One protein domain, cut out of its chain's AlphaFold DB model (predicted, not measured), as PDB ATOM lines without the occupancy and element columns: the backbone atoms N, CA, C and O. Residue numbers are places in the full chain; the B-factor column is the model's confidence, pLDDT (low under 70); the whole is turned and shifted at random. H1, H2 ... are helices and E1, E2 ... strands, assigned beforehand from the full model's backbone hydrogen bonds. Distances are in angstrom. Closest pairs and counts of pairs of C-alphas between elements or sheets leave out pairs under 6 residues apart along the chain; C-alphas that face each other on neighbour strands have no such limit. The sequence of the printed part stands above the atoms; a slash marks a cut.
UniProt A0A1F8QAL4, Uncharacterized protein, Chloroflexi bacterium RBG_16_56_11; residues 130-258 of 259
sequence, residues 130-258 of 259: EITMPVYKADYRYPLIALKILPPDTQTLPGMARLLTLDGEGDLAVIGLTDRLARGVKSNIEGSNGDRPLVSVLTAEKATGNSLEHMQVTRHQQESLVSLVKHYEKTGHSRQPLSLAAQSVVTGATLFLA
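What this domain is: This is residues 130 to 258 of the 259 residues of an uncharacterized protein of Chloroflexi bacterium RBG_16_56_11 (UniProt A0A1F8QAL4). A strongly twisted, curled sheet of five strands forms the core, with H2 running across one face and H3 and H4 packed over the other. H3 and H4 meet near their first residues as a wide V, while the four-residue H1 lies off the sheet. The printed part has 129 residues with four named helices and five named strands, in the order H1 E1 E2 E3 H2 E4 E5 H3 H4. The sheet runs E3 E2 E1 E4 E5, all antiparallel, and the class is mixed, helices and strands. The whole is compact, with a radius of gyration of the C-alphas of 13.8 A, and rounded, spanning 36 by 35 by 31 A.

How they stand to each other: In the sheet, E1, residues 144 to 150, is an inner strand between E2, residues 160 to 166, and E4, residues 198 to 205. E3, residues 172 to 178, and E5, residues 209 to 216, are the edge strands. E1, E2 and E3 form a meander, each strand the antiparallel neighbour of the one before. The hairpin E1 and E2 has N 150 and O 162 within hydrogen-bond range at 2.8 A. The hairpin E2 and E3 has N 163 and O 175 at 2.8 A. E1 and E4 stand at 110 degrees between their directions, with N 146 and O 200 at 2.8 A. The hairpin E4 and E5 has N 201 and O 213 at 2.8 A. From edge to edge the strands' lines turn by 123 degrees. There are three layers, helices on both faces of the sheet: H2, residues 179 to 191, on one face, and H3, residues 219 to 235, with H4, residues 244 to 256, on the other. H2 has a height over the sheet of 7.0 A and lies over E1, across the strands at 85 degrees to E1 on the local plane; it is only just not over E3 and E4, with 2 C-alphas falling on each. Its closest C-alphas to E4 are those of Val 185 and Ser 200, 6.2 A apart. H3, at a height of 9.8 A, lies over E2 and E1, and only just over E4 with 3 C-alphas; it runs slantwise to the strands, at 57 degrees to E2 on the local plane. Its closest C-alphas to E1 are those of Val 229 and Leu 147, 6.9 A apart. H4, at a height of 7.4 A, is only just over E4 with 3 C-alphas, slantwise to the strands at 47 degrees to E4 on the local plane. H3 touches H4 with residues 220 to 225 alone, and the closest C-alphas, of Gln 221 and Ala 245, are 4.9 A apart. Their lines stand at a steep tilt of 69.7 degrees, only just short of about perpendicular, opposite ways. H1, residues 135 to 138, is not on the sheet and touches no helix. Every O i to N i+4 pair is within hydrogen-bond range in H3 and H4, 7 of 9 are in H2, and H1 is too short for such a pair.

Where its parts are: E1 begins at C-alpha 144, (215.796, 188.543, 200.019), and is 15.4 A long. E2 measures 18.7 A, E3 19.2 A, E4 21.0 A and E5 23.2 A. H3, the longest helix, measures 24.4 A and starts at C-alpha 219, (223.963, 205.981, 198.118). H4 measures 18.0 A and ends at C-alpha 256, (223.274, 189.197, 190.690); H2 measures 17.7 A and H1 5.4 A.

The domain as a whole: The two C-alphas farthest apart, of Ala 207 and Lys 234, are 38.3 A apart. The printed part has no cut and no long link. The mean pLDDT of the printed part is 71.9; 42 residues are under 70, among them residues 130 to 143, 190 to 196 and 203 to 211.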
ATOM      1  N   GLU A 130     207.688 184.928 210.638       37.75
ATOM      2  CA  GLU A 130     206.857 185.599 211.644       37.75
ATOM      3  C   GLU A 130     205.779 186.503 211.016       37.75
ATOM      4  O   GLU A 130     204.703 186.698 211.579       37.75
ATOM      5  N   ILE A 131     206.008 186.990 209.788       37.31
ATOM      6  CA  ILE A 131     204.978 187.638 208.963       37.31
ATOM      7  C   ILE A 131     204.823 186.846 207.673       37.31
ATOM      8  O   ILE A 131     205.777 186.647 206.930       37.31
ATOM      9  N   THR A 132     203.596 186.385 207.432       36.41
ATOM     10  CA  THR A 132     203.242 185.331 206.481       36.41
ATOM     11  C   THR A 132     203.745 185.612 205.062       36.41
ATOM     12  O   THR A 132     203.046 186.231 204.260       36.41
ATOM     13  N   MET A 133     204.928 185.098 204.721       37.69
ATOM     14  CA  MET A 133     205.335 184.944 203.329       37.69
ATOM     15  C   MET A 133     204.313 184.004 202.676       37.69
ATOM     16  O   MET A 133     204.092 182.895 203.174       37.69
ATOM     17  N   PRO A 134     203.617 184.427 201.610       36.53
ATOM     18  CA  PRO A 134     202.712 183.536 200.912       36.53
ATOM     19  C   PRO A 134     203.476 182.283 200.478       36.53
ATOM     20  O   PRO A 134     204.546 182.398 199.894       36.53
ATOM     21  N   VAL A 135     202.934 181.095 200.749       36.19
ATOM     22  CA  VAL A 135     203.614 179.804 200.517       36.19
ATOM     23  C   VAL A 135     204.128 179.661 199.072       36.19
ATOM     24  O   VAL A 135     205.159 179.043 198.857       36.19
ATOM     25  N   TYR A 136     203.486 180.310 198.089       39.34
ATOM     26  CA  TYR A 136     203.958 180.334 196.696       39.34
ATOM     27  C   TYR A 136     205.283 181.086 196.477       39.34
ATOM     28  O   TYR A 136     205.888 180.921 195.427       39.34
ATOM     29  N   LYS A 137     205.713 181.946 197.409       41.50
ATOM     30  CA  LYS A 137     207.000 182.657 197.356       41.50
ATOM     31  C   LYS A 137     208.142 181.835 197.931       41.50
ATOM     32  O   LYS A 137     209.295 182.137 197.648       41.50
ATOM     33  N   ALA A 138     207.833 180.806 198.713       41.31
ATOM     34  CA  ALA A 138     208.864 179.980 199.300       41.31
ATOM     35  C   ALA A 138     209.570 179.125 198.238       41.31
ATOM     36  O   ALA A 138     210.788 179.043 198.261       41.31
ATOM     37  N   ASP A 139     208.850 178.597 197.245       40.31
ATOM     38  CA  ASP A 139     209.410 177.737 196.182       40.31
ATOM     39  C   ASP A 139     210.383 178.454 195.221       40.31
ATOM     40  O   ASP A 139     210.941 177.845 194.307       40.31
ATOM     41  N   TYR A 140     210.616 179.754 195.410       41.09
ATOM     42  CA  TYR A 140     211.436 180.571 194.530       41.09
ATOM     43  C   TYR A 140     212.699 181.073 195.230       41.09
ATOM     44  O   TYR A 140     212.663 181.618 196.332       41.09
ATOM     45  N   ARG A 141     213.819 180.975 194.507       52.06
ATOM     46  CA  ARG A 141     215.073 181.688 194.784       52.06
ATOM     47  C   ARG A 141     214.884 183.188 194.533       52.06
ATOM     48  O   ARG A 141     215.391 183.722 193.551       52.06
ATOM     49  N   TYR A 142     214.075 183.858 195.346       60.44
ATOM     50  CA  TYR A 142     213.997 185.312 195.300       60.44
ATOM     51  C   TYR A 142     215.161 185.903 196.091       60.44
ATOM     52  O   TYR A 142     215.453 185.402 197.180       60.44
ATOM     53  N   PRO A 143     215.814 186.964 195.586       69.94
ATOM     54  CA  PRO A 143     216.724 187.723 196.423       69.94
ATOM     55  C   PRO A 143     215.923 188.290 197.594       69.94
ATOM     56  O   PRO A 143     214.964 189.039 197.399       69.94
ATOM     57  N   LEU A 144     216.310 187.919 198.809       78.38
ATOM     58  CA  LEU A 144     215.796 188.543 200.019       78.38
ATOM     59  C   LEU A 144     216.812 189.588 200.458       78.38
ATOM     60  O   LEU A 144     217.848 189.267 201.040       78.38
ATOM     61  N   ILE A 145     216.534 190.850 200.149       85.31
ATOM     62  CA  ILE A 145     217.403 191.960 200.530       85.31
ATOM     63  C   ILE A 145     217.171 192.237 202.013       85.31
ATOM     64  O   ILE A 145     216.075 192.616 202.423       85.31
ATOM     65  N   ALA A 146     218.200 192.042 202.828       87.25
ATOM     66  CA  ALA A 146     218.170 192.336 204.249       87.25
ATOM     67  C   ALA A 146     218.149 193.852 204.472       87.25
ATOM     68  O   ALA A 146     219.053 194.565 204.035       87.25
ATOM     69  N   LEU A 147     217.127 194.336 205.178       85.81
ATOM     70  CA  LEU A 147     216.950 195.761 205.444       85.81
ATOM     71  C   LEU A 147     217.336 196.141 206.870       85.81
ATOM     72  O   LEU A 147     218.021 197.139 207.080       85.81
ATOM     73  N   LYS A 148     216.854 195.379 207.860       87.25
ATOM     74  CA  LYS A 148     217.061 195.694 209.278       87.25
ATOM     75  C   LYS A 148     216.839 194.480 210.174       87.25
ATOM     76  O   LYS A 148     215.858 193.765 210.009       87.25
ATOM     77  N   ILE A 149     217.697 194.311 211.180       86.75
ATOM     78  CA  ILE A 149     217.438 193.392 212.294       86.75
ATOM     79  C   ILE A 149     216.448 194.054 213.256       86.75
ATOM     80  O   ILE A 149     216.681 195.165 213.739       86.75
ATOM     81  N   LEU A 150     215.333 193.375 213.502       82.06
ATOM     82  CA  LEU A 150     214.283 193.812 214.409       82.06
ATOM     83  C   LEU A 150     214.543 193.271 215.824       82.06
ATOM     84  O   LEU A 150     215.143 192.203 215.974       82.06
ATOM     85  N   PRO A 151     214.098 193.985 216.874       83.00
ATOM     86  CA  PRO A 151     214.159 193.465 218.233       83.00
ATOM     87  C   PRO A 151     213.301 192.196 218.357       83.00
ATOM     88  O   PRO A 151     212.265 192.109 217.686       83.00
ATOM     89  N   PRO A 152     213.697 191.231 219.205       81.31
ATOM     90  CA  PRO A 152     212.894 190.042 219.455       81.31
ATOM     91  C   PRO A 152     211.530 190.427 220.040       81.31
ATOM     92  O   PRO A 152     211.397 191.439 220.731       81.31
ATOM     93  N   ASP A 153     210.523 189.607 219.772       77.12
ATOM     94  CA  ASP A 153     209.192 189.707 220.358       77.12
ATOM     95  C   ASP A 153     208.732 188.364 220.948       77.12
ATOM     96  O   ASP A 153     209.517 187.428 221.102       77.12
ATOM     97  N   THR A 154     207.452 188.272 221.315       68.88
ATOM     98  CA  THR A 154     206.877 187.082 221.956       68.88
ATOM     99  C   THR A 154     206.856 185.840 221.064       68.88
ATOM    100  O   THR A 154     206.643 184.746 221.583       68.88
ATOM    101  N   GLN A 155     207.070 185.982 219.751       66.06
ATOM    102  CA  GLN A 155     207.095 184.881 218.786       66.06
ATOM    103  C   GLN A 155     208.520 184.491 218.368       66.06
ATOM    104  O   GLN A 155     208.705 183.479 217.692       66.06
ATOM    105  N   THR A 156     209.538 185.245 218.792       70.44
ATOM    106  CA  THR A 156     210.933 184.962 218.438       70.44
ATOM    107  C   THR A 156     211.458 183.734 219.173       70.44
ATOM    108  O   THR A 156     211.471 183.684 220.404       70.44
ATOM    109  N   LEU A 157     211.943 182.747 218.418       72.06
ATOM    110  CA  LEU A 157     212.552 181.547 218.987       72.06
ATOM    111  C   LEU A 157     213.938 181.844 219.596       72.06
ATOM    112  O   LEU A 157     214.683 182.672 219.066       72.06
ATOM    113  N   PRO A 158     214.337 181.143 220.676       74.94
ATOM    114  CA  PRO A 158     215.685 181.256 221.228       74.94
ATOM    115  C   PRO A 158     216.765 180.939 220.181       74.94
ATOM    116  O   PRO A 158     216.695 179.912 219.507       74.94
ATOM    117  N   GLY A 159     217.780 181.801 220.066       74.69
ATOM    118  CA  GLY A 159     218.872 181.650 219.090       74.69
ATOM    119  C   GLY A 159     218.534 182.109 217.665       74.69
ATOM    120  O   GLY A 159     219.280 181.812 216.722       74.69
ATOM    121  N   MET A 160     217.400 182.799 217.501       75.88
ATOM    122  CA  MET A 160     217.000 183.440 216.255       75.88
ATOM    123  C   MET A 160     216.892 184.955 216.408       75.88
ATOM    124  O   MET A 160     216.431 185.480 217.420       75.88
ATOM    125  N   ALA A 161     217.258 185.655 215.340       80.00
ATOM    126  CA  ALA A 161     217.018 187.071 215.156       80.00
ATOM    127  C   ALA A 161     215.897 187.286 214.139       80.00
ATOM    128  O   ALA A 161     215.771 186.551 213.158       80.00
ATOM    129  N   ARG A 162     215.120 188.349 214.346       80.75
ATOM    130  CA  ARG A 162     214.110 188.802 213.392       80.75
ATOM    131  C   ARG A 162     214.757 189.711 212.366       80.75
ATOM    132  O   ARG A 162     215.436 190.673 212.727       80.75
ATOM    133  N   LEU A 163     214.522 189.445 211.092       80.69
ATOM    134  CA  LEU A 163     215.058 190.236 209.998       80.69
ATOM    135  C   LEU A 163     213.930 190.760 209.117       80.69
ATOM    136  O   LEU A 163     213.174 189.982 208.543       80.69
ATOM    137  N   LEU A 164     213.864 192.082 208.976       82.25
ATOM    138  CA  LEU A 164     213.058 192.746 207.964       82.25
ATOM    139  C   LEU A 164     213.759 192.621 206.608       82.25
ATOM    140  O   LEU A 164     214.901 193.067 206.452       82.25
ATOM    141  N   THR A 165     213.066 192.045 205.636       82.00
ATOM    142  CA  THR A 165     213.556 191.819 204.277       82.00
ATOM    143  C   THR A 165     212.651 192.472 203.240       82.00
ATOM    144  O   THR A 165     211.468 192.707 203.489       82.00
ATOM    145  N   LEU A 166     213.228 192.770 202.077       82.06
ATOM    146  CA  LEU A 166     212.526 193.150 200.854       82.06
ATOM    147  C   LEU A 166     212.699 192.034 199.827       82.06
ATOM    148  O   LEU A 166     213.832 191.630 199.554       82.06
ATOM    149  N   ASP A 167     211.597 191.542 199.271       75.00
ATOM    150  CA  ASP A 167     211.629 190.458 198.292       75.00
ATOM    151  C   ASP A 167     211.702 190.939 196.830       75.00
ATOM    152  O   ASP A 167     211.619 192.130 196.520       75.00
ATOM    153  N   GLY A 168     211.848 189.968 195.922       69.12
ATOM    154  CA  GLY A 168     211.904 190.154 194.467       69.12
ATOM    155  C   GLY A 168     210.680 190.831 193.835       69.12
ATOM    156  O   GLY A 168     210.761 191.306 192.703       69.12
ATOM    157  N   GLU A 169     209.545 190.864 194.534       67.00
ATOM    158  CA  GLU A 169     208.296 191.485 194.074       67.00
ATOM    159  C   GLU A 169     208.066 192.861 194.721       67.00
ATOM    160  O   GLU A 169     207.150 193.588 194.336       67.00
ATOM    161  N   GLY A 170     208.945 193.247 195.646       70.88
ATOM    162  CA  GLY A 170     208.906 194.516 196.347       70.88
ATOM    163  C   GLY A 170     208.065 194.517 197.618       70.88
ATOM    164  O   GLY A 170     207.764 195.591 198.140       70.88
ATOM    165  N   ASP A 171     207.708 193.338 198.124       72.19
ATOM    166  CA  ASP A 171     207.005 193.195 199.389       72.19
ATOM    167  C   ASP A 171     207.993 193.107 200.556       72.19
ATOM    168  O   ASP A 171     209.080 192.532 200.446       72.19
ATOM    169  N   LEU A 172     207.597 193.667 201.703       73.31
ATOM    170  CA  LEU A 172     208.339 193.498 202.951       73.31
ATOM    171  C   LEU A 172     207.871 192.249 203.692       73.31
ATOM    172  O   LEU A 172     206.666 192.009 203.815       73.31
ATOM    173  N   ALA A 173     208.823 191.516 204.256       73.50
ATOM    174  CA  ALA A 173     208.570 190.371 205.118       73.50
ATOM    175  C   ALA A 173     209.462 190.421 206.363       73.50
ATOM    176  O   ALA A 173     210.516 191.054 206.366       73.50
ATOM    177  N   VAL A 174     209.034 189.742 207.428       71.25
ATOM    178  CA  VAL A 174     209.867 189.492 208.609       71.25
ATOM    179  C   VAL A 174     210.129 188.000 208.686       71.25
ATOM    180  O   VAL A 174     209.191 187.203 208.774       71.25
ATOM    181  N   ILE A 175     211.407 187.639 208.635       71.31
ATOM    182  CA  ILE A 175     211.871 186.255 208.695       71.31
ATOM    183  C   ILE A 175     212.736 186.035 209.934       71.31
ATOM    184  O   ILE A 175     213.431 186.942 210.394       71.31
ATOM    185  N   GLY A 176     212.698 184.817 210.459       67.38
ATOM    186  CA  GLY A 176     213.623 184.323 211.465       67.38
ATOM    187  C   GLY A 176     214.940 183.917 210.815       67.38
ATOM    188  O   GLY A 176     214.978 183.303 209.748       67.38
ATOM    189  N   LEU A 177     216.043 184.273 211.457       70.56
ATOM    190  CA  LEU A 177     217.385 183.992 210.978       70.56
ATOM    191  C   LEU A 177     218.236 183.502 212.146       70.56
ATOM    192  O   LEU A 177     218.154 184.050 213.240       70.56
ATOM    193  N   THR A 178     219.085 182.498 211.934       74.12
ATOM    194  CA  THR A 178     219.995 182.037 212.993       74.12
ATOM    195  C   THR A 178     220.975 183.140 213.396       74.12
ATOM    196  O   THR A 178     221.439 183.912 212.551       74.12
ATOM    197  N   ASP A 179     221.372 183.173 214.670       74.06
ATOM    198  CA  ASP A 179     222.308 184.178 215.205       74.06
ATOM    199  C   ASP A 179     223.621 184.292 214.411       74.06
ATOM    200  O   ASP A 179     224.238 185.358 214.326       74.06
ATOM    201  N   ARG A 180     224.074 183.193 213.794       74.50
ATOM    202  CA  ARG A 180     225.269 183.190 212.940       74.50
ATOM    203  C   ARG A 180     225.089 184.087 211.716       74.50
ATOM    204  O   ARG A 180     225.941 184.939 211.476       74.50
ATOM    205  N   LEU A 181     224.007 183.902 210.966       72.62
ATOM    206  CA  LEU A 181     223.714 184.712 209.783       72.62
ATOM    207  C   LEU A 181     223.310 186.135 210.186       72.62
ATOM    208  O   LEU A 181     223.682 187.092 209.510       72.62
ATOM    209  N   ALA A 182     222.640 186.291 211.332       76.56
ATOM    210  CA  ALA A 182     222.231 187.594 211.848       76.56
ATOM    211  C   ALA A 182     223.435 188.489 212.139       76.56
ATOM    212  O   ALA A 182     223.420 189.667 211.795       76.56
ATOM    213  N   ARG A 183     224.518 187.931 212.692       78.69
ATOM    214  CA  ARG A 183     225.773 188.672 212.888       78.69
ATOM    215  C   ARG A 183     226.391 189.144 211.571       78.69
ATOM    216  O   ARG A 183     226.833 190.285 211.515       78.69
ATOM    217  N   GLY A 184     226.368 188.311 210.527       75.81
ATOM    218  CA  GLY A 184     226.869 188.682 209.196       75.81
ATOM    219  C   GLY A 184     226.031 189.769 208.518       75.81
ATOM    220  O   GLY A 184     226.564 190.665 207.868       75.81
ATOM    221  N   VAL A 185     224.711 189.748 208.713       79.81
ATOM    222  CA  VAL A 185     223.829 190.831 208.256       79.81
ATOM    223  C   VAL A 185     224.102 192.114 209.048       79.81
ATOM    224  O   VAL A 185     224.255 193.182 208.458       79.81
ATOM    225  N   LYS A 186     224.206 192.010 210.379       79.50
ATOM    226  CA  LYS A 186     224.423 193.148 211.280       79.50
ATOM    227  C   LYS A 186     225.706 193.902 210.946       79.50
ATOM    228  O   LYS A 186     225.662 195.118 210.794       79.50
ATOM    229  N   SER A 187     226.815 193.182 210.767       72.31
ATOM    230  CA  SER A 187     228.111 193.785 210.439       72.31
ATOM    231  C   SER A 187     228.078 194.582 209.138       72.31
ATOM    232  O   SER A 187     228.754 195.598 209.033       72.31
ATOM    233  N   ASN A 188     227.273 194.157 208.161       73.94
ATOM    234  CA  ASN A 188     227.117 194.894 206.913       73.94
ATOM    235  C   ASN A 188     226.185 196.088 207.069       73.94
ATOM    236  O   ASN A 188     226.566 197.188 206.704       73.94
ATOM    237  N   ILE A 189     225.004 195.915 207.668       72.00
ATOM    238  CA  ILE A 189     224.070 197.033 207.876       72.00
ATOM    239  C   ILE A 189     224.735 198.167 208.677       72.00
ATOM    240  O   ILE A 189     224.548 199.336 208.349       72.00
ATOM    241  N   GLU A 190     225.537 197.829 209.690       68.12
ATOM    242  CA  GLU A 190     226.262 198.802 210.518       68.12
ATOM    243  C   GLU A 190     227.558 199.311 209.851       68.12
ATOM    244  O   GLU A 190     227.956 200.454 210.076       68.12
ATOM    245  N   GLY A 191     228.198 198.498 209.001       60.00
ATOM    246  CA  GLY A 191     229.432 198.828 208.276       60.00
ATOM    247  C   GLY A 191     229.238 199.601 206.963       60.00
ATOM    248  O   GLY A 191     230.186 200.209 206.469       60.00
ATOM    249  N   SER A 192     228.021 199.646 206.411       58.09
ATOM    250  CA  SER A 192     227.679 200.272 205.117       58.09
ATOM    251  C   SER A 192     227.712 201.810 205.083       58.09
ATOM    252  O   SER A 192     227.184 202.411 204.151       58.09
ATOM    253  N   ASN A 193     228.349 202.468 206.056       55.69
ATOM    254  CA  ASN A 193     228.516 203.929 206.090       55.69
ATOM    255  C   ASN A 193     229.702 204.448 205.244       55.69
ATOM    256  O   ASN A 193     230.020 205.635 205.307       55.69
ATOM    257  N   GLY A 194     230.373 203.586 204.470       60.16
ATOM    258  CA  GLY A 194     231.433 203.976 203.531       60.16
ATOM    259  C   GLY A 194     230.910 204.467 202.171       60.16
ATOM    260  O   GLY A 194     229.729 204.338 201.861       60.16
ATOM    261  N   ASP A 195     231.809 204.960 201.310       60.53
ATOM    262  CA  ASP A 195     231.492 205.475 199.958       60.53
ATOM    263  C   ASP A 195     230.838 204.447 199.011       60.53
ATOM    264  O   ASP A 195     230.319 204.805 197.952       60.53
ATOM    265  N   ARG A 196     230.853 203.160 199.377       67.06
ATOM    266  CA  ARG A 196     230.240 202.057 198.626       67.06
ATOM    267  C   ARG A 196     229.333 201.237 199.547       67.06
ATOM    268  O   ARG A 196     229.793 200.234 200.095       67.06
ATOM    269  N   PRO A 197     228.075 201.661 199.755       78.94
ATOM    270  CA  PRO A 197     227.161 200.936 200.621       78.94
ATOM    271  C   PRO A 197     226.891 199.531 200.077       78.94
ATOM    272  O   PRO A 197     226.729 199.324 198.872       78.94
ATOM    273  N   LEU A 198     226.848 198.562 200.989       83.25
ATOM    274  CA  LEU A 198     226.533 197.170 200.695       83.25
ATOM    275  C   LEU A 198     225.148 196.833 201.241       83.25
ATOM    276  O   LEU A 198     224.804 197.195 202.370       83.25
ATOM    277  N   VAL A 199     224.380 196.084 200.458       84.50
ATOM    278  CA  VAL A 199     223.174 195.405 200.931       84.50
ATOM    279  C   VAL A 199     223.448 193.915 201.009       84.50
ATOM    280  O   VAL A 199     224.104 193.342 200.139       84.50
ATOM    281  N   SER A 200     222.957 193.286 202.073       82.94
ATOM    282  CA  SER A 200     223.050 191.836 202.193       82.94
ATOM    283  C   SER A 200     221.872 191.189 201.475       82.94
ATOM    284  O   SER A 200     220.726 191.559 201.715       82.94
ATOM    285  N   VAL A 201     222.157 190.232 200.602       81.12
ATOM    286  CA  VAL A 201     221.171 189.447 199.866       81.12
ATOM    287  C   VAL A 201     221.223 188.029 200.413       81.12
ATOM    288  O   VAL A 201     222.255 187.366 200.376       81.12
ATOM    289  N   LEU A 202     220.112 187.583 200.981       73.81
ATOM    290  CA  LEU A 202     219.950 186.220 201.458       73.81
ATOM    291  C   LEU A 202     219.525 185.323 200.300       73.81
ATOM    292  O   LEU A 202     218.600 185.660 199.553       73.81
ATOM    293  N   THR A 203     220.173 184.165 200.202       66.88
ATOM    294  CA  THR A 203     219.833 183.125 199.232       66.88
ATOM    295  C   THR A 203     219.618 181.795 199.952       66.88
ATOM    296  O   THR A 203     220.261 181.501 200.963       66.88
ATOM    297  N   ALA A 204     218.679 180.992 199.453       57.38
ATOM    298  CA  ALA A 204     218.449 179.640 199.947       57.38
ATOM    299  C   ALA A 204     219.166 178.635 199.031       57.38
ATOM    300  O   ALA A 204     218.693 178.354 197.923       57.38
ATOM    301  N   GLU A 205     220.300 178.079 199.472       53.78
ATOM    302  CA  GLU A 205     220.965 176.981 198.764       53.78
ATOM    303  C   GLU A 205     220.379 175.629 199.194       53.78
ATOM    304  O   GLU A 205     220.317 175.297 200.378       53.78
ATOM    305  N   LYS A 206     219.979 174.801 198.214       43.06
ATOM    306  CA  LYS A 206     219.320 173.497 198.442       43.06
ATOM    307  C   LYS A 206     220.187 172.468 199.206       43.06
ATOM    308  O   LYS A 206     219.631 171.479 199.668       43.06
ATOM    309  N   ALA A 207     221.508 172.658 199.318       35.31
ATOM    310  CA  ALA A 207     222.442 171.640 199.830       35.31
ATOM    311  C   ALA A 207     223.149 172.002 201.155       35.31
ATOM    312  O   ALA A 207     223.595 171.108 201.870       35.31
ATOM    313  N   THR A 208     223.256 173.287 201.487       41.31
ATOM    314  CA  THR A 208     224.191 173.821 202.504       41.31
ATOM    315  C   THR A 208     223.519 174.753 203.515       41.31
ATOM    316  O   THR A 208     224.135 175.119 204.518       41.31
ATOM    317  N   GLY A 209     222.242 175.087 203.304       54.00
ATOM    318  CA  GLY A 209     221.500 176.052 204.109       54.00
ATOM    319  C   GLY A 209     221.503 177.451 203.491       54.00
ATOM    320  O   GLY A 209     221.848 177.640 202.329       54.00
ATOM    321  N   ASN A 210     221.069 178.445 204.263       60.75
ATOM    322  CA  ASN A 210     220.999 179.828 203.793       60.75
ATOM    323  C   ASN A 210     222.412 180.411 203.639       60.75
ATOM    324  O   ASN A 210     223.205 180.351 204.584       60.75
ATOM    325  N   SER A 211     222.700 181.019 202.487       68.31
ATOM    326  CA  SER A 211     223.925 181.784 202.256       68.31
ATOM    327  C   SER A 211     223.629 183.285 202.279       68.31
ATOM    328  O   SER A 211     222.493 183.736 202.082       68.31
ATOM    329  N   LEU A 212     224.659 184.063 202.599       76.44
ATOM    330  CA  LEU A 212     224.593 185.512 202.674       76.44
ATOM    331  C   LEU A 212     225.573 186.087 201.660       76.44
ATOM    332  O   LEU A 212     226.778 185.893 201.797       76.44
ATOM    333  N   GLU A 213     225.053 186.812 200.680       81.38
ATOM    334  CA  GLU A 213     225.855 187.512 199.684       81.38
ATOM    335  C   GLU A 213     225.746 189.026 199.861       81.38
ATOM    336  O   GLU A 213     224.854 189.540 200.545       81.38
ATOM    337  N   HIS A 214     226.679 189.764 199.263       85.44
ATOM    338  CA  HIS A 214     226.763 191.214 199.403       85.44
ATOM    339  C   HIS A 214     226.785 191.874 198.035       85.44
ATOM    340  O   HIS A 214     227.677 191.627 197.227       85.44
ATOM    341  N   MET A 215     225.812 192.749 197.806       87.12
ATOM    342  CA  MET A 215     225.692 193.517 196.577       87.12
ATOM    343  C   MET A 215     225.990 194.987 196.865       87.12
ATOM    344  O   MET A 215     225.470 195.561 197.824       87.12
ATOM    345  N   GLN A 216     226.819 195.608 196.028       87.25
ATOM    346  CA  GLN A 216     227.049 197.051 196.086       87.25
ATOM    347  C   GLN A 216     225.830 197.802 195.566       87.25
ATOM    348  O   GLN A 216     225.273 197.467 194.521       87.25
ATOM    349  N   VAL A 217     225.447 198.847 196.288       87.62
ATOM    350  CA  VAL A 217     224.399 199.779 195.882       87.62
ATOM    351  C   VAL A 217     224.941 201.200 195.891       87.62
ATOM    352  O   VAL A 217     225.944 201.522 196.524       87.62
ATOM    353  N   THR A 218     224.269 202.079 195.167       88.94
ATOM    354  CA  THR A 218     224.517 203.518 195.236       88.94
ATOM    355  C   THR A 218     223.965 204.092 196.540       88.94
ATOM    356  O   THR A 218     223.037 203.550 197.147       88.94
ATOM    357  N   ARG A 219     224.475 205.256 196.948       85.81
ATOM    358  CA  ARG A 219     223.963 205.981 198.118       85.81
ATOM    359  C   ARG A 219     222.468 206.295 198.007       85.81
ATOM    360  O   ARG A 219     221.732 206.108 198.967       85.81
ATOM    361  N   HIS A 220     222.008 206.683 196.818       87.75
ATOM    362  CA  HIS A 220     220.595 206.968 196.569       87.75
ATOM    363  C   HIS A 220     219.702 205.724 196.724       87.75
ATOM    364  O   HIS A 220     218.622 205.787 197.312       87.75
ATOM    365  N   GLN A 221     220.169 204.568 196.245       90.06
ATOM    366  CA  GLN A 221     219.497 203.286 196.463       90.06
ATOM    367  C   GLN A 221     219.432 202.938 197.955       90.06
ATOM    368  O   GLN A 221     218.356 202.606 198.450       90.06
ATOM    369  N   GLN A 222     220.541 203.092 198.683       88.88
ATOM    370  CA  GLN A 222     220.592 202.847 200.126       88.88
ATOM    371  C   GLN A 222     219.624 203.753 200.901       88.88
ATOM    372  O   GLN A 222     218.852 203.274 201.730       88.88
ATOM    373  N   GLU A 223     219.611 205.053 200.607       89.00
ATOM    374  CA  GLU A 223     218.689 206.019 201.220       89.00
ATOM    375  C   GLU A 223     217.226 205.646 200.963       89.00
ATOM    376  O   GLU A 223     216.389 205.730 201.868       89.00
ATOM    377  N   SER A 224     216.919 205.158 199.759       89.62
ATOM    378  CA  SER A 224     215.580 204.676 199.457       89.62
ATOM    379  C   SER A 224     215.196 203.448 200.283       89.62
ATOM    380  O   SER A 224     214.051 203.374 200.725       89.62
ATOM    381  N   LEU A 225     216.105 202.493 200.493       89.38
ATOM    382  CA  LEU A 225     215.837 201.323 201.336       89.38
ATOM    383  C   LEU A 225     215.650 201.727 202.804       89.38
ATOM    384  O   LEU A 225     214.723 201.261 203.462       89.38
ATOM    385  N   VAL A 226     216.460 202.663 203.304       89.12
ATOM    386  CA  VAL A 226     216.310 203.231 204.655       89.12
ATOM    387  C   VAL A 226     214.954 203.918 204.823       89.12
ATOM    388  O   VAL A 226     214.321 203.792 205.873       89.12
ATOM    389  N   SER A 227     214.468 204.619 203.796       87.56
ATOM    390  CA  SER A 227     213.122 205.202 203.816       87.56
ATOM    391  C   SER A 227     212.035 204.131 203.944       87.56
ATOM    392  O   SER A 227     211.053 204.352 204.657       87.56
ATOM    393  N   LEU A 228     212.215 202.962 203.311       86.12
ATOM    394  CA  LEU A 228     211.269 201.854 203.452       86.12
ATOM    395  C   LEU A 228     211.200 201.362 204.900       86.12
ATOM    396  O   LEU A 228     210.105 201.204 205.440       86.12
ATOM    397  N   VAL A 229     212.365 201.195 205.537       87.44
ATOM    398  CA  VAL A 229     212.476 200.783 206.943       87.44
ATOM    399  C   VAL A 229     211.786 201.787 207.862       87.44
ATOM    400  O   VAL A 229     210.937 201.395 208.654       87.44
ATOM    401  N   LYS A 230     212.073 203.086 207.716       86.31
ATOM    402  CA  LYS A 230     211.456 204.138 208.546       86.31
ATOM    403  C   LYS A 230     209.931 204.151 208.436       86.31
ATOM    404  O   LYS A 230     209.229 204.353 209.425       86.31
ATOM    405  N   HIS A 231     209.400 203.949 207.231       79.75
ATOM    406  CA  HIS A 231     207.957 203.867 207.029       79.75
ATOM    407  C   HIS A 231     207.357 202.630 207.704       79.75
ATOM    408  O   HIS A 231     206.319 202.737 208.362       79.75
ATOM    409  N   TYR A 232     208.019 201.477 207.571       82.06
ATOM    410  CA  TYR A 232     207.606 200.254 208.250       82.06
ATOM    411  C   TYR A 232     207.616 200.436 209.771       82.06
ATOM    412  O   TYR A 232     206.643 200.093 210.422       82.06
ATOM    413  N   GLU A 233     208.642 201.057 210.350       82.19
ATOM    414  CA  GLU A 233     208.699 201.323 211.794       82.19
ATOM    415  C   GLU A 233     207.574 202.237 212.279       82.19
ATOM    416  O   GLU A 233     207.044 202.049 213.372       82.19
ATOM    417  N   LYS A 234     207.186 203.217 211.460       77.56
ATOM    418  CA  LYS A 234     206.112 204.153 211.801       77.56
ATOM    419  C   LYS A 234     204.723 203.520 211.711       77.56
ATOM    420  O   LYS A 234     203.834 203.898 212.465       77.56
ATOM    421  N   THR A 235     204.509 202.634 210.742       71.81
ATOM    422  CA  THR A 235     203.166 202.149 210.388       71.81
ATOM    423  C   THR A 235     202.935 200.688 210.748       71.81
ATOM    424  O   THR A 235     201.790 200.267 210.864       71.81
ATOM    425  N   GLY A 236     203.993 199.895 210.894       66.31
ATOM    426  CA  GLY A 236     203.960 198.434 210.968       66.31
ATOM    427  C   GLY A 236     203.541 197.754 209.659       66.31
ATOM    428  O   GLY A 236     203.242 196.565 209.669       66.31
ATOM    429  N   HIS A 237     203.424 198.495 208.550       62.19
ATOM    430  CA  HIS A 237     202.830 198.006 207.304       62.19
ATOM    431  C   HIS A 237     203.779 198.195 206.114       62.19
ATOM    432  O   HIS A 237     204.582 199.123 206.059       62.19
ATOM    433  N   SER A 238     203.648 197.312 205.120       59.19
ATOM    434  CA  SER A 238     204.486 197.266 203.914       59.19
ATOM    435  C   SER A 238     203.894 197.979 202.692       59.19
ATOM    436  O   SER A 238     204.482 197.954 201.619       59.19
ATOM    437  N   ARG A 239     202.726 198.621 202.828       57.19
ATOM    438  CA  ARG A 239     201.864 199.047 201.704       57.19
ATOM    439  C   ARG A 239     202.301 200.320 200.966       57.19
ATOM    440  O   ARG A 239     201.458 200.984 200.364       57.19
ATOM    441  N   GLN A 240     203.576 200.687 201.000       66.62
ATOM    442  CA  GLN A 240     204.050 201.835 200.228       66.62
ATOM    443  C   GLN A 240     204.550 201.383 198.850       66.62
ATOM    444  O   GLN A 240     205.243 200.368 198.759       66.62
ATOM    445  N   PRO A 241     204.236 202.117 197.771       71.00
ATOM    446  CA  PRO A 241     204.844 201.853 196.478       71.00
ATOM    447  C   PRO A 241     206.363 202.031 196.570       71.00
ATOM    448  O   PRO A 241     206.855 203.009 197.138       71.00
ATOM    449  N   LEU A 242     207.111 201.085 196.000       78.25
ATOM    450  CA  LEU A 242     208.561 201.193 195.928       78.25
ATOM    451  C   LEU A 242     208.976 202.352 195.024       78.25
ATOM    452  O   LEU A 242     208.466 202.493 193.909       78.25
ATOM    453  N   SER A 243     209.970 203.119 195.466       84.75
ATOM    454  CA  SER A 243     210.647 204.084 194.602       84.75
ATOM    455  C   SER A 243     211.376 203.367 193.454       84.75
ATOM    456  O   SER A 243     211.734 202.190 193.563       84.75
ATOM    457  N   LEU A 244     211.676 204.095 192.376       85.00
ATOM    458  CA  LEU A 244     212.501 203.576 191.277       85.00
ATOM    459  C   LEU A 244     213.885 203.115 191.763       85.00
ATOM    460  O   LEU A 244     214.402 202.101 191.298       85.00
ATOM    461  N   ALA A 245     214.460 203.816 192.743       87.94
ATOM    462  CA  ALA A 245     215.736 203.445 193.335       87.94
ATOM    463  C   ALA A 245     215.641 202.090 194.057       87.94
ATOM    464  O   ALA A 245     216.453 201.211 193.791       87.94
ATOM    465  N   ALA A 246     214.611 201.860 194.876       85.12
ATOM    466  CA  ALA A 246     214.402 200.564 195.530       85.12
ATOM    467  C   ALA A 246     214.127 199.438 194.515       85.12
ATOM    468  O   ALA A 246     214.717 198.364 194.618       85.12
ATOM    469  N   GLN A 247     213.310 199.694 193.486       83.88
ATOM    470  CA  GLN A 247     213.044 198.722 192.416       83.88
ATOM    471  C   GLN A 247     214.318 198.326 191.657       83.88
ATOM    472  O   GLN A 247     214.496 197.159 191.300       83.88
ATOM    473  N   SER A 248     215.235 199.275 191.438       85.94
ATOM    474  CA  SER A 248     216.518 198.987 190.788       85.94
ATOM    475  C   SER A 248     217.411 198.066 191.626       85.94
ATOM    476  O   SER A 248     218.086 197.214 191.055       85.94
ATOM    477  N   VAL A 249     217.360 198.156 192.964       86.50
ATOM    478  CA  VAL A 249     218.071 197.220 193.853       86.50
ATOM    479  C   VAL A 249     217.473 195.823 193.736       86.50
ATOM    480  O   VAL A 249     218.213 194.863 193.565       86.50
ATOM    481  N   VAL A 250     216.145 195.703 193.779       83.12
ATOM    482  CA  VAL A 250     215.446 194.412 193.646       83.12
ATOM    483  C   VAL A 250     215.778 193.739 192.308       83.12
ATOM    484  O   VAL A 250     216.108 192.551 192.252       83.12
ATOM    485  N   THR A 251     215.765 194.520 191.229       79.62
ATOM    486  CA  THR A 251     216.122 194.045 189.886       79.62
ATOM    487  C   THR A 251     217.593 193.634 189.819       79.62
ATOM    488  O   THR A 251     217.908 192.555 189.319       79.62
ATOM    489  N   GLY A 252     218.490 194.456 190.371       81.62
ATOM    490  CA  GLY A 252     219.925 194.178 190.433       81.62
ATOM    491  C   GLY A 252     220.240 192.910 191.220       81.62
ATOM    492  O   GLY A 252     220.985 192.070 190.733       81.62
ATOM    493  N   ALA A 253     219.599 192.714 192.373       79.81
ATOM    494  CA  ALA A 253     219.771 191.516 193.190       79.81
ATOM    495  C   ALA A 253     219.285 190.254 192.463       79.81
ATOM    496  O   ALA A 253     219.882 189.192 192.593       79.81
ATOM    497  N   THR A 254     218.236 190.369 191.646       71.00
ATOM    498  CA  THR A 254     217.750 189.242 190.836       71.00
ATOM    499  C   THR A 254     218.759 188.849 189.757       71.00
ATOM    500  O   THR A 254     218.963 187.664 189.516       71.00
ATOM    501  N   LEU A 255     219.400 189.833 189.117       71.75
ATOM    502  CA  LEU A 255     220.447 189.591 188.120       71.75
ATOM    503  C   LEU A 255     221.737 189.067 188.759       71.75
ATOM    504  O   LEU A 255     222.373 188.183 188.199       71.75
ATOM    505  N   PHE A 256     222.090 189.588 189.932       70.56
ATOM    506  CA  PHE A 256     223.274 189.197 190.690       70.56
ATOM    507  C   PHE A 256     223.260 187.708 191.056       70.56
ATOM    508  O   PHE A 256     224.274 187.045 190.909       70.56
ATOM    509  N   LEU A 257     222.095 187.169 191.430       65.94
ATOM    510  CA  LEU A 257     221.927 185.747 191.755       65.94
ATOM    511  C   LEU A 257     221.775 184.823 190.535       65.94
ATOM    512  O   LEU A 257     221.690 183.605 190.693       65.94
ATOM    513  N   ALA A 258     221.647 185.386 189.332       58.44
ATOM    514  CA  ALA A 258     221.525 184.630 188.087       58.44
ATOM    515  C   ALA A 258     222.860 184.493 187.329       58.44
ATOM    516  O   ALA A 258     222.902 183.756 186.342       58.44
TER     517      ALA A 258